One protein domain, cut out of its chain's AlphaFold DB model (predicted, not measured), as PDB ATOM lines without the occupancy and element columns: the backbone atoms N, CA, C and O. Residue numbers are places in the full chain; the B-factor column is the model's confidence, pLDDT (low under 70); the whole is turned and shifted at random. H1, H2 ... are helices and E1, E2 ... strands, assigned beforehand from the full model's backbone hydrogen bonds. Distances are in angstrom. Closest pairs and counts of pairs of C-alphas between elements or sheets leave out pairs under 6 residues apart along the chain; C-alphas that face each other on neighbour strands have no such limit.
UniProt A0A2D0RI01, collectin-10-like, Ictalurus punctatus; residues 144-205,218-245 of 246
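This is residues 144 to 205 and 218 to 245 of the 246 residues of the protein "collectin-10-like" of Ictalurus punctatus (UniProt A0A2D0RI01). A small three-stranded sheet, E2 E3 E4, has H2 packed over one face, and its edge strand E2 crosses E5 of a long two-stranded ribbon, E1 and E5. H1 packs on E5, apart from H2. The 90 printed residues hold two named helices and five named strands, in the order E1 H1 H2 E2 E3 E4 E5; both sheets, E2 - E3 - E4 and E1 - E5, are antiparallel, and the class is mixed. The whole is compact, with a radius of gyration of the C-alphas of 11.5 A and spans of 32 by 27 by 24 A.

E3, residues 219 to 223, is the inner strand between E2, residues 197 to 200, and E4, residues 228 to 231. N 198 and O 222 are 2.9 A apart, and N 221 and O 229 are 2.9 A apart, within hydrogen-bond range. E3 and E4 form a hairpin. H2, residues 180 to 192, is on this sheet at a height of 8.9 A, making two layers, a helix on one face of a sheet; the C-alphas of Gly 187 and Ala 223 are closest to E3, 5.7 A. E5, residues 237 to 244, has 12 pairs of C-alphas within 8 A of E2, the closest those of Leu 199 and Tyr 239, 4.5 A. E1, residues 149 to 158, is antiparallel to E5, with N 152 and O 241 2.9 A apart, and bends by 78 degrees at residue 155. H1, residues 160 to 169, only grazes the three-stranded sheet; its closest C-alphas to E5 are those of Cys 167 and Cys 241, 5.4 A. In H1 and H2 every O i to N i+4 pair is within hydrogen-bond range.

E1 starts at C-alpha 149 (53.300, 19.166, -32.146) and is 22.6 A long; E5 is 23.1 A and ends at C-alpha 244 (51.711, 14.736, -31.567). H2 is 18.2 A, H1 14.2 A and E3 13.4 A.

Residues 206 to 217 are not printed, and C-alphas 205 and 218 are 12.4 A apart across the cut. Of the links printed whole, H1 to H2 is short and the others are tight. Residues 203 to 205 have pLDDT under 70.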
ATOM      1  N   LYS A 144      53.725  23.658 -40.156       89.56
ATOM      2  CA  LYS A 144      54.340  24.353 -39.018       89.56
ATOM      3  C   LYS A 144      54.693  23.335 -37.937       89.56
ATOM      4  O   LYS A 144      53.850  22.544 -37.525       89.56
ATOM      5  N   GLU A 145      55.934  23.335 -37.473       88.25
ATOM      6  CA  GLU A 145      56.410  22.429 -36.422       88.25
ATOM      7  C   GLU A 145      56.726  23.206 -35.146       88.25
ATOM      8  O   GLU A 145      57.337  24.273 -35.199       88.25
ATOM      9  N   THR A 146      56.328  22.646 -34.008       87.75
ATOM     10  CA  THR A 146      56.765  23.052 -32.672       87.75
ATOM     11  C   THR A 146      57.553  21.912 -32.024       87.75
ATOM     12  O   THR A 146      57.744  20.842 -32.609       87.75
ATOM     13  N   GLU A 147      58.037  22.128 -30.804       86.06
ATOM     14  CA  GLU A 147      58.774  21.098 -30.066       86.06
ATOM     15  C   GLU A 147      57.927  19.843 -29.818       86.06
ATOM     16  O   GLU A 147      58.440  18.733 -29.912       86.06
ATOM     17  N   GLN A 148      56.626  20.015 -29.569       86.81
ATOM     18  CA  GLN A 148      55.726  18.933 -29.150       86.81
ATOM     19  C   GLN A 148      54.714  18.512 -30.224       86.81
ATOM     20  O   GLN A 148      54.211  17.388 -30.184       86.81
ATOM     21  N   LYS A 149      54.377  19.396 -31.172       91.38
ATOM     22  CA  LYS A 149      53.300  19.166 -32.146       91.38
ATOM     23  C   LYS A 149      53.676  19.631 -33.549       91.38
ATOM     24  O   LYS A 149      54.504  20.520 -33.729       91.38
ATOM     25  N   PHE A 150      53.016  19.071 -34.555       92.19
ATOM     26  CA  PHE A 150      53.035  19.604 -35.917       92.19
ATOM     27  C   PHE A 150      51.624  19.962 -36.384       92.19
ATOM     28  O   PHE A 150      50.658  19.270 -36.066       92.19
ATOM     29  N   TYR A 151      51.521  21.060 -37.133       93.94
ATOM     30  CA  TYR A 151      50.278  21.626 -37.640       93.94
ATOM     31  C   TYR A 151      50.262  21.594 -39.168       93.94
ATOM     32  O   TYR A 151      51.108  22.201 -39.835       93.94
ATOM     33  N   LEU A 152      49.274  20.906 -39.732       93.88
ATOM     34  CA  LEU A 152      49.053  20.807 -41.174       93.88
ATOM     35  C   LEU A 152      47.824  21.630 -41.551       93.88
ATOM     36  O   LEU A 152      46.719  21.320 -41.107       93.88
ATOM     37  N   LEU A 153      48.013  22.643 -42.393       93.56
ATOM     38  CA  LEU A 153      46.918  23.405 -42.973       93.56
ATOM     39  C   LEU A 153      46.398  22.662 -44.201       93.56
ATOM     40  O   LEU A 153      47.129  22.457 -45.171       93.56
ATOM     41  N   VAL A 154      45.126  22.284 -44.175       93.50
ATOM     42  CA  VAL A 154      44.488  21.602 -45.297       93.50
ATOM     43  C   VAL A 154      43.680  22.616 -46.101       93.50
ATOM     44  O   VAL A 154      42.623  23.078 -45.674       93.50
ATOM     45  N   LYS A 155      44.187  22.954 -47.295       91.75
ATOM     46  CA  LYS A 155      43.547  23.867 -48.262       91.75
ATOM     47  C   LYS A 155      42.454  23.173 -49.088       91.75
ATOM     48  O   LYS A 155      42.342  23.373 -50.291       91.75
ATOM     49  N   GLU A 156      41.669  22.326 -48.435       92.25
ATOM     50  CA  GLU A 156      40.514  21.650 -49.015       92.25
ATOM     51  C   GLU A 156      39.315  21.931 -48.113       92.25
ATOM     52  O   GLU A 156      39.320  21.551 -46.942       92.25
ATOM     53  N   GLU A 157      38.314  22.642 -48.624       92.50
ATOM     54  CA  GLU A 157      37.162  23.009 -47.809       92.50
ATOM     55  C   GLU A 157      36.333  21.770 -47.470       92.50
ATOM     56  O   GLU A 157      35.976  20.972 -48.340       92.50
ATOM     57  N   ARG A 158      36.023  21.597 -46.186       94.38
ATOM     58  CA  ARG A 158      35.231  20.474 -45.679       94.38
ATOM     59  C   ARG A 158      34.269  20.959 -44.602       94.38
ATOM     60  O   ARG A 158      34.510  21.982 -43.960       94.38
ATOM     61  N   LYS A 159      33.190  20.203 -44.377       92.56
ATOM     62  CA  LYS A 159      32.348  20.407 -43.195       92.56
ATOM     63  C   LYS A 159      33.156  20.061 -41.941       92.56
ATOM     64  O   LYS A 159      33.992  19.159 -42.003       92.56
ATOM     65  N   PRO A 160      32.888  20.685 -40.785       90.56
ATOM     66  CA  PRO A 160      33.606  20.400 -39.546       90.56
ATOM     67  C   PRO A 160      33.642  18.926 -39.128       90.56
ATOM     68  O   PRO A 160      34.671  18.456 -38.645       90.56
ATOM     69  N   SER A 161      32.558  18.174 -39.358       88.56
ATOM     70  CA  SER A 161      32.517  16.723 -39.115       88.56
ATOM     71  C   SER A 161      33.541  15.965 -39.960       88.56
ATOM     72  O   SER A 161      34.268  15.108 -39.456       88.56
ATOM     73  N   ASP A 162      33.622  16.318 -41.238       93.31
ATOM     74  CA  ASP A 162      34.451  15.640 -42.229       93.31
ATOM     75  C   ASP A 162      35.915  16.054 -42.067       93.31
ATOM     76  O   ASP A 162      36.809  15.222 -42.189       93.31
ATOM     77  N   ALA A 163      36.159  17.321 -41.723       92.75
ATOM     78  CA  ALA A 163      37.473  17.846 -41.372       92.75
ATOM     79  C   ALA A 163      38.055  17.115 -40.151       92.75
ATOM     80  O   ALA A 163      39.189  16.631 -40.187       92.75
ATOM     81  N   GLN A 164      37.255  16.952 -39.091       91.69
ATOM     82  CA  GLN A 164      37.657  16.202 -37.901       91.69
ATOM     83  C   GLN A 164      37.951  14.731 -38.217       91.69
ATOM     84  O   GLN A 164      38.921  14.177 -37.690       91.69
ATOM     85  N   LEU A 165      37.142  14.095 -39.070       91.88
ATOM     86  CA  LEU A 165      37.394  12.729 -39.527       91.88
ATOM     87  C   LEU A 165      38.677  12.649 -40.368       91.88
ATOM     88  O   LEU A 165      39.478  11.743 -40.156       91.88
ATOM     89  N   ASN A 166      38.917  13.608 -41.263       94.88
ATOM     90  CA  ASN A 166      40.119  13.650 -42.095       94.88
ATOM     91  C   ASN A 166      41.392  13.751 -41.246       94.88
ATOM     92  O   ASN A 166      42.328  12.980 -41.457       94.88
ATOM     93  N   CYS A 167      41.408  14.632 -40.238       94.38
ATOM     94  CA  CYS A 167      42.534  14.717 -39.307       94.38
ATOM     95  C   CYS A 167      42.739  13.399 -38.544       94.38
ATOM     96  O   CYS A 167      43.871  12.932 -38.438       94.38
ATOM     97  N   ARG A 168      41.655  12.753 -38.088       94.31
ATOM     98  CA  ARG A 168      41.724  11.452 -37.393       94.31
ATOM     99  C   ARG A 168      42.281  10.339 -38.265       94.31
ATOM    100  O   ARG A 168      43.132   9.588 -37.803       94.31
ATOM    101  N   LEU A 169      41.854  10.254 -39.524       94.19
ATOM    102  CA  LEU A 169      42.368   9.265 -40.478       94.19
ATOM    103  C   LEU A 169      43.868   9.448 -40.757       94.19
ATOM    104  O   LEU A 169      44.549   8.484 -41.090       94.19
ATOM    105  N   ARG A 170      44.397  10.664 -40.582       93.06
ATOM    106  CA  ARG A 170      45.835  10.965 -40.668       93.06
ATOM    107  C   ARG A 170      46.591  10.724 -39.352       93.06
ATOM    108  O   ARG A 170      47.794  10.963 -39.312       93.06
ATOM    109  N   GLY A 171      45.915  10.284 -38.287       92.94
ATOM    110  CA  GLY A 171      46.507  10.072 -36.962       92.94
ATOM    111  C   GLY A 171      46.595  11.329 -36.090       92.94
ATOM    112  O   GLY A 171      47.428  11.384 -35.191       92.94
ATOM    113  N   GLY A 172      45.774  12.347 -36.357       93.06
ATOM    114  CA  GLY A 172      45.728  13.600 -35.598       93.06
ATOM    115  C   GLY A 172      44.310  14.034 -35.231       93.06
ATOM    116  O   GLY A 172      43.343  13.276 -35.325       93.06
ATOM    117  N   THR A 173      44.159  15.291 -34.832       93.75
ATOM    118  CA  THR A 173      42.862  15.911 -34.511       93.75
ATOM    119  C   THR A 173      42.786  17.312 -35.100       93.75
ATOM    120  O   THR A 173      43.787  17.818 -35.598       93.75
ATOM    121  N   LEU A 174      41.616  17.958 -35.085       93.44
ATOM    122  CA  LEU A 174      41.585  19.395 -35.362       93.44
ATOM    123  C   LEU A 174      42.463  20.128 -34.344       93.44
ATOM    124  O   LEU A 174      42.461  19.779 -33.161       93.44
ATOM    125  N   ALA A 175      43.208  21.126 -34.816       94.12
ATOM    126  CA  ALA A 175      44.115  21.899 -33.981       94.12
ATOM    127  C   ALA A 175      43.357  22.585 -32.847       94.12
ATOM    128  O   ALA A 175      42.340  23.234 -33.088       94.12
ATOM    129  N   LEU A 176      43.847  22.446 -31.619       91.12
ATOM    130  CA  LEU A 176      43.226  23.028 -30.440       91.12
ATOM    131  C   LEU A 176      43.907  24.354 -30.112       91.12
ATOM    132  O   LEU A 176      45.008  24.398 -29.566       91.12
ATOM    133  N   ALA A 177      43.219  25.456 -30.399       85.31
ATOM    134  CA  ALA A 177      43.647  26.798 -30.010       85.31
ATOM    135  C   ALA A 177      43.308  27.064 -28.529       85.31
ATOM    136  O   ALA A 177      42.475  27.905 -28.206       85.31
ATOM    137  N   GLY A 178      43.898  26.270 -27.629       76.44
ATOM    138  CA  GLY A 178      43.617  26.318 -26.189       76.44
ATOM    139  C   GLY A 178      44.385  27.399 -25.421       76.44
ATOM    140  O   GLY A 178      44.040  27.693 -24.281       76.44
ATOM    141  N   THR A 179      45.420  27.986 -26.025       83.25
ATOM    142  CA  THR A 179      46.257  29.032 -25.422       83.25
ATOM    143  C   THR A 179      46.539  30.149 -26.425       83.25
ATOM    144  O   THR A 179      46.562  29.911 -27.635       83.25
ATOM    145  N   GLU A 180      46.803  31.356 -25.922       83.19
ATOM    146  CA  GLU A 180      47.088  32.553 -26.731       83.19
ATOM    147  C   GLU A 180      48.333  32.392 -27.627       83.19
ATOM    148  O   GLU A 180      48.372  32.840 -28.774       83.19
ATOM    149  N   ASN A 181      49.340  31.656 -27.144       88.06
ATOM    150  CA  ASN A 181      50.547  31.351 -27.915       88.06
ATOM    151  C   ASN A 181      50.234  30.489 -29.146       88.06
ATOM    152  O   ASN A 181      50.791  30.708 -30.222       88.06
ATOM    153  N   ILE A 182      49.338  29.507 -28.997       89.88
ATOM    154  CA  ILE A 182      48.942  28.627 -30.100       89.88
ATOM    155  C   ILE A 182      48.036  29.388 -31.065       89.88
ATOM    156  O   ILE A 182      48.242  29.289 -32.269       89.88
ATOM    157  N   SER A 183      47.075  30.178 -30.581       90.88
ATOM    158  CA  SER A 183      46.187  30.943 -31.466       90.88
ATOM    159  C   SER A 183      46.955  31.959 -32.316       90.88
ATOM    160  O   SER A 183      46.711  32.043 -33.516       90.88
ATOM    161  N   THR A 184      47.954  32.637 -31.748       93.19
ATOM    162  CA  THR A 184      48.837  33.562 -32.482       93.19
ATOM    163  C   THR A 184      49.725  32.830 -33.496       93.19
ATOM    164  O   THR A 184      49.898  33.276 -34.635       93.19
ATOM    165  N   LEU A 185      50.258  31.658 -33.124       93.31
ATOM    166  CA  LEU A 185      51.021  30.805 -34.041       93.31
ATOM    167  C   LEU A 185      50.159  30.344 -35.225       93.31
ATOM    168  O   LEU A 185      50.604  30.401 -36.370       93.31
ATOM    169  N   LEU A 186      48.931  29.895 -34.957       93.94
ATOM    170  CA  LEU A 186      47.989  29.481 -35.993       93.94
ATOM    171  C   LEU A 186      47.565  30.675 -36.853       93.94
ATOM    172  O   LEU A 186      47.523  30.534 -38.068       93.94
ATOM    173  N   GLY A 187      47.330  31.847 -36.260       94.31
ATOM    174  CA  GLY A 187      47.013  33.076 -36.986       94.31
ATOM    175  C   GLY A 187      48.099  33.458 -37.987       94.31
ATOM    176  O   GLY A 187      47.826  33.549 -39.184       94.31
ATOM    177  N   SER A 188      49.354  33.567 -37.535       93.31
ATOM    178  CA  SER A 188      50.476  33.868 -38.440       93.31
ATOM    179  C   SER A 188      50.616  32.827 -39.553       93.31
ATOM    180  O   SER A 188      50.804  33.189 -40.710       93.31
ATOM    181  N   TYR A 189      50.425  31.543 -39.240       92.69
ATOM    182  CA  TYR A 189      50.447  30.472 -40.233       92.69
ATOM    183  C   TYR A 189      49.304  30.581 -41.266       92.69
ATOM    184  O   TYR A 189      49.517  30.384 -42.463       92.69
ATOM    185  N   ILE A 190      48.097  30.946 -40.829       93.94
ATOM    186  CA  ILE A 190      46.937  31.208 -41.696       93.94
ATOM    187  C   ILE A 190      47.215  32.409 -42.614       93.94
ATOM    188  O   ILE A 190      46.975  32.324 -43.821       93.94
ATOM    189  N   GLY A 191      47.776  33.489 -42.061       92.94
ATOM    190  CA  GLY A 191      48.152  34.691 -42.807       92.94
ATOM    191  C   GLY A 191      49.250  34.434 -43.843       92.94
ATOM    192  O   GLY A 191      49.093  34.813 -45.002       92.94
ATOM    193  N   GLU A 192      50.317  33.716 -43.470       90.81
ATOM    194  CA  GLU A 192      51.387  33.268 -44.382       90.81
ATOM    195  C   GLU A 192      50.827  32.436 -45.551       90.81
ATOM    196  O   GLU A 192      51.327  32.505 -46.675       90.81
ATOM    197  N   ALA A 193      49.763  31.667 -45.305       90.06
ATOM    198  CA  ALA A 193      49.106  30.845 -46.313       90.06
ATOM    199  C   ALA A 193      48.113  31.604 -47.214       90.06
ATOM    200  O   ALA A 193      47.569  30.977 -48.136       90.06
ATOM    201  N   GLY A 194      47.884  32.900 -46.963       91.50
ATOM    202  CA  GLY A 194      46.945  33.752 -47.699       91.50
ATOM    203  C   GLY A 194      45.474  33.500 -47.359       91.50
ATOM    204  O   GLY A 194      44.603  33.771 -48.184       91.50
ATOM    205  N   LEU A 195      45.187  32.936 -46.183       92.94
ATOM    206  CA  LEU A 195      43.829  32.656 -45.715       92.94
ATOM    207  C   LEU A 195      43.404  33.670 -44.646       92.94
ATOM    208  O   LEU A 195      44.242  34.260 -43.972       92.94
ATOM    209  N   THR A 196      42.095  33.861 -44.476       93.94
ATOM    210  CA  THR A 196      41.532  34.789 -43.477       93.94
ATOM    211  C   THR A 196      41.044  34.071 -42.229       93.94
ATOM    212  O   THR A 196      41.312  34.526 -41.123       93.94
ATOM    213  N   HIS A 197      40.354  32.940 -42.397       93.62
ATOM    214  CA  HIS A 197      39.785  32.150 -41.310       93.62
ATOM    215  C   HIS A 197      39.900  30.658 -41.591       93.62
ATOM    216  O   HIS A 197      39.682  30.210 -42.718       93.62
ATOM    217  N   VAL A 198      40.189  29.883 -40.549       95.62
ATOM    218  CA  VAL A 198      40.346  28.431 -40.649       95.62
ATOM    219  C   VAL A 198      39.704  27.747 -39.445       95.62
ATOM    220  O   VAL A 198      39.769  28.244 -38.320       95.62
ATOM    221  N   LEU A 199      39.049  26.613 -39.686       95.12
ATOM    222  CA  LEU A 199      38.393  25.812 -38.661       95.12
ATOM    223  C   LEU A 199      39.423  25.182 -37.711       95.12
ATOM    224  O   LEU A 199      40.410  24.580 -38.148       95.12
ATOM    225  N   VAL A 200      39.126  25.267 -36.417       94.25
ATOM    226  CA  VAL A 200      39.895  24.653 -35.331       94.25
ATOM    227  C   VAL A 200      38.988  23.822 -34.428       94.25
ATOM    228  O   VAL A 200      37.763  23.971 -34.426       94.25
ATOM    229  N   GLY A 201      39.592  22.924 -33.659       88.56
ATOM    230  CA  GLY A 201      38.877  22.106 -32.693       88.56
ATOM    231  C   GLY A 201      38.545  22.910 -31.439       88.56
ATOM    232  O   GLY A 201      39.342  23.714 -30.954       88.56
ATOM    233  N   THR A 202      37.362  22.671 -30.882       76.81
ATOM    234  CA  THR A 202      37.034  23.083 -29.517       76.81
ATOM    235  C   THR A 202      37.588  22.039 -28.557       76.81
ATOM    236  O   THR A 202      37.324  20.858 -28.753       76.81
ATOM    237  N   GLY A 203      38.320  22.450 -27.519       63.72
ATOM    238  CA  GLY A 203      38.921  21.559 -26.513       63.72
ATOM    239  C   GLY A 203      37.929  20.847 -25.580       63.72
ATOM    240  O   GLY A 203      38.217  20.703 -24.399       63.72
ATOM    241  N   GLY A 204      36.760  20.439 -26.077       55.81
ATOM    242  CA  GLY A 204      35.837  19.540 -25.391       55.81
ATOM    243  C   GLY A 204      35.874  18.177 -26.072       55.81
ATOM    244  O   GLY A 204      35.746  18.098 -27.296       55.81
ATOM    245  N   GLU A 205      36.073  17.112 -25.297       45.19
ATOM    246  CA  GLU A 205      35.922  15.748 -25.797       45.19
ATOM    247  C   GLU A 205      34.547  15.575 -26.466       45.19
ATOM    248  O   GLU A 205      33.548  16.128 -25.997       45.19
ATOM    249  N   ARG A 218      28.924  23.860 -31.407       78.88
ATOM    250  CA  ARG A 218      29.827  25.009 -31.306       78.88
ATOM    251  C   ARG A 218      31.063  24.694 -32.128       78.88
ATOM    252  O   ARG A 218      31.905  23.922 -31.691       78.88
ATOM    253  N   CYS A 219      31.137  25.271 -33.319       87.75
ATOM    254  CA  CYS A 219      32.343  25.255 -34.133       87.75
ATOM    255  C   CYS A 219      33.111  26.551 -33.894       87.75
ATOM    256  O   CYS A 219      32.511  27.613 -33.705       87.75
ATOM    257  N   THR A 220      34.434  26.462 -33.921       91.44
ATOM    258  CA  THR A 220      35.325  27.601 -33.697       91.44
ATOM    259  C   THR A 220      36.269  27.736 -34.875       91.44
ATOM    260  O   THR A 220      36.696  26.745 -35.467       91.44
ATOM    261  N   GLN A 221      36.590  28.970 -35.229       93.62
ATOM    262  CA  GLN A 221      37.585  29.289 -36.241       93.62
ATOM    263  C   GLN A 221      38.611  30.268 -35.673       93.62
ATOM    264  O   GLN A 221      38.289  31.085 -34.806       93.62
ATOM    265  N   VAL A 222      39.833  30.180 -36.184       95.00
ATOM    266  CA  VAL A 222      40.915  31.133 -35.926       95.00
ATOM    267  C   VAL A 222      41.067  32.021 -37.152       95.00
ATOM    268  O   VAL A 222      41.032  31.528 -38.282       95.00
ATOM    269  N   ALA A 223      41.195  33.321 -36.927       95.81
ATOM    270  CA  ALA A 223      41.513  34.302 -37.951       95.81
ATOM    271  C   ALA A 223      43.035  34.454 -38.142       95.81
ATOM    272  O   ALA A 223      43.822  34.029 -37.298       95.81
ATOM    273  N   SER A 224      43.472  35.066 -39.244       95.19
ATOM    274  CA  SER A 224      44.897  35.295 -39.548       95.19
ATOM    275  C   SER A 224      45.632  36.194 -38.541       95.19
ATOM    276  O   SER A 224      46.857  36.195 -38.489       95.19
ATOM    277  N   ASP A 225      44.906  36.960 -37.731       93.62
ATOM    278  CA  ASP A 225      45.436  37.750 -36.610       93.62
ATOM    279  C   ASP A 225      45.520  36.949 -35.295       93.62
ATOM    280  O   ASP A 225      45.977  37.461 -34.277       93.62
ATOM    281  N   GLY A 226      45.090  35.683 -35.308       91.94
ATOM    282  CA  GLY A 226      45.030  34.809 -34.140       91.94
ATOM    283  C   GLY A 226      43.741  34.931 -33.326       91.94
ATOM    284  O   GLY A 226      43.597  34.219 -32.328       91.94
ATOM    285  N   ALA A 227      42.782  35.771 -33.735       92.81
ATOM    286  CA  ALA A 227      41.518  35.929 -33.028       92.81
ATOM    287  C   ALA A 227      40.613  34.696 -33.191       92.81
ATOM    288  O   ALA A 227      40.415  34.167 -34.291       92.81
ATOM    289  N   LEU A 228      40.018  34.253 -32.083       91.75
ATOM    290  CA  LEU A 228      39.042  33.167 -32.061       91.75
ATOM    291  C   LEU A 228      37.632  33.718 -32.268       91.75
ATOM    292  O   LEU A 228      37.203  34.638 -31.574       91.75
ATOM    293  N   SER A 229      36.883  33.121 -33.190       91.38
ATOM    294  CA  SER A 229      35.484  33.477 -33.442       91.38
ATOM    295  C   SER A 229      34.616  32.238 -33.634       91.38
ATOM    296  O   SER A 229      35.101  31.135 -33.913       91.38
ATOM    297  N   ARG A 230      33.303  32.404 -33.454       90.00
ATOM    298  CA  ARG A 230      32.341  31.324 -33.680       90.00
ATOM    299  C   ARG A 230      32.242  31.035 -35.175       90.00
ATOM    300  O   ARG A 230      32.036  31.940 -35.976       90.00
ATOM    301  N   ALA A 231      32.359  29.763 -35.524       87.19
ATOM    302  CA  ALA A 231      32.169  29.266 -36.872       87.19
ATOM    303  C   ALA A 231      30.769  28.668 -37.036       87.19
ATOM    304  O   ALA A 231      30.195  28.091 -36.109       87.19
ATOM    305  N   GLU A 232      30.243  28.771 -38.249       89.19
ATOM    306  CA  GLU A 232      29.046  28.054 -38.668       89.19
ATOM    307  C   GLU A 232      29.387  26.586 -38.939       89.19
ATOM    308  O   GLU A 232      30.325  26.288 -39.680       89.19
ATOM    309  N   CYS A 233      28.651  25.666 -38.310       86.31
ATOM    310  CA  CYS A 233      28.971  24.240 -38.357       86.31
ATOM    311  C   CYS A 233      28.537  23.527 -39.642       86.31
ATOM    312  O   CYS A 233      28.934  22.383 -39.855       86.31
ATOM    313  N   ASP A 234      27.738  24.182 -40.479       87.81
ATOM    314  CA  ASP A 234      27.257  23.630 -41.748       87.81
ATOM    315  C   ASP A 234      28.024  24.188 -42.956       87.81
ATOM    316  O   ASP A 234      27.929  23.646 -44.060       87.81
ATOM    317  N   ALA A 235      28.836  25.227 -42.734       90.44
ATOM    318  CA  ALA A 235      29.665  25.847 -43.752       90.44
ATOM    319  C   ALA A 235      30.937  25.032 -44.019       90.44
ATOM    320  O   ALA A 235      31.592  24.520 -43.105       90.44
ATOM    321  N   MET A 236      31.310  24.959 -45.294       93.19
ATOM    322  CA  MET A 236      32.581  24.392 -45.731       93.19
ATOM    323  C   MET A 236      33.703  25.371 -45.380       93.19
ATOM    324  O   MET A 236      33.588  26.569 -45.638       93.19
ATOM    325  N   LYS A 237      34.767  24.880 -44.744       93.69
ATOM    326  CA  LYS A 237      35.913  25.701 -44.336       93.69
ATOM    327  C   LYS A 237      37.210  24.935 -44.546       93.69
ATOM    328  O   LYS A 237      37.240  23.709 -44.432       93.69
ATOM    329  N   PHE A 238      38.293  25.661 -44.800       95.62
ATOM    330  CA  PHE A 238      39.634  25.124 -44.582       95.62
ATOM    331  C   PHE A 238      39.819  24.795 -43.103       95.62
ATOM    332  O   PHE A 238      39.154  25.379 -42.241       95.62
ATOM    333  N   TYR A 239      40.738  23.885 -42.791       95.12
ATOM    334  CA  TYR A 239      40.968  23.430 -41.420       95.12
ATOM    335  C   TYR A 239      42.450  23.159 -41.150       95.12
ATOM    336  O   TYR A 239      43.229  22.909 -42.073       95.12
ATOM    337  N   ILE A 240      42.837  23.207 -39.874       95.38
ATOM    338  CA  ILE A 240      44.181  22.820 -39.422       95.38
ATOM    339  C   ILE A 240      44.077  21.533 -38.616       95.38
ATOM    340  O   ILE A 240      43.300  21.453 -37.663       95.38
ATOM    341  N   CYS A 241      44.890  20.545 -38.977       94.88
ATOM    342  CA  CYS A 241      45.097  19.358 -38.159       94.88
ATOM    343  C   CYS A 241      46.321  19.547 -37.259       94.88
ATOM    344  O   CYS A 241      47.350  20.051 -37.714       94.88
ATOM    345  N   GLU A 242      46.224  19.097 -36.015       94.12
ATOM    346  CA  GLU A 242      47.358  18.920 -35.114       94.12
ATOM    347  C   GLU A 242      47.707  17.445 -34.947       94.12
ATOM    348  O   GLU A 242      46.844  16.564 -34.996       94.12
ATOM    349  N   PHE A 243      48.989  17.198 -34.712       93.50
ATOM    350  CA  PHE A 243      49.527  15.868 -34.491       93.50
ATOM    351  C   PHE A 243      50.629  15.915 -33.436       93.50
ATOM    352  O   PHE A 243      51.424  16.860 -33.395       93.50
ATOM    353  N   SER A 244      50.695  14.876 -32.609       91.12
ATOM    354  CA  SER A 244      51.711  14.736 -31.567       91.12
ATOM    355  C   SER A 244      53.014  14.187 -32.136       91.12
ATOM    356  O   SER A 244      53.021  13.251 -32.939       91.12
ATOM    357  N   ARG A 245      54.130  14.761 -31.692       86.44
ATOM    358  CA  ARG A 245      55.478  14.271 -31.975       86.44
ATOM    359  C   ARG A 245      55.835  13.217 -30.919       86.44
ATOM    360  O   ARG A 245      56.418  13.563 -29.899       86.44
TER     361      ARG A 245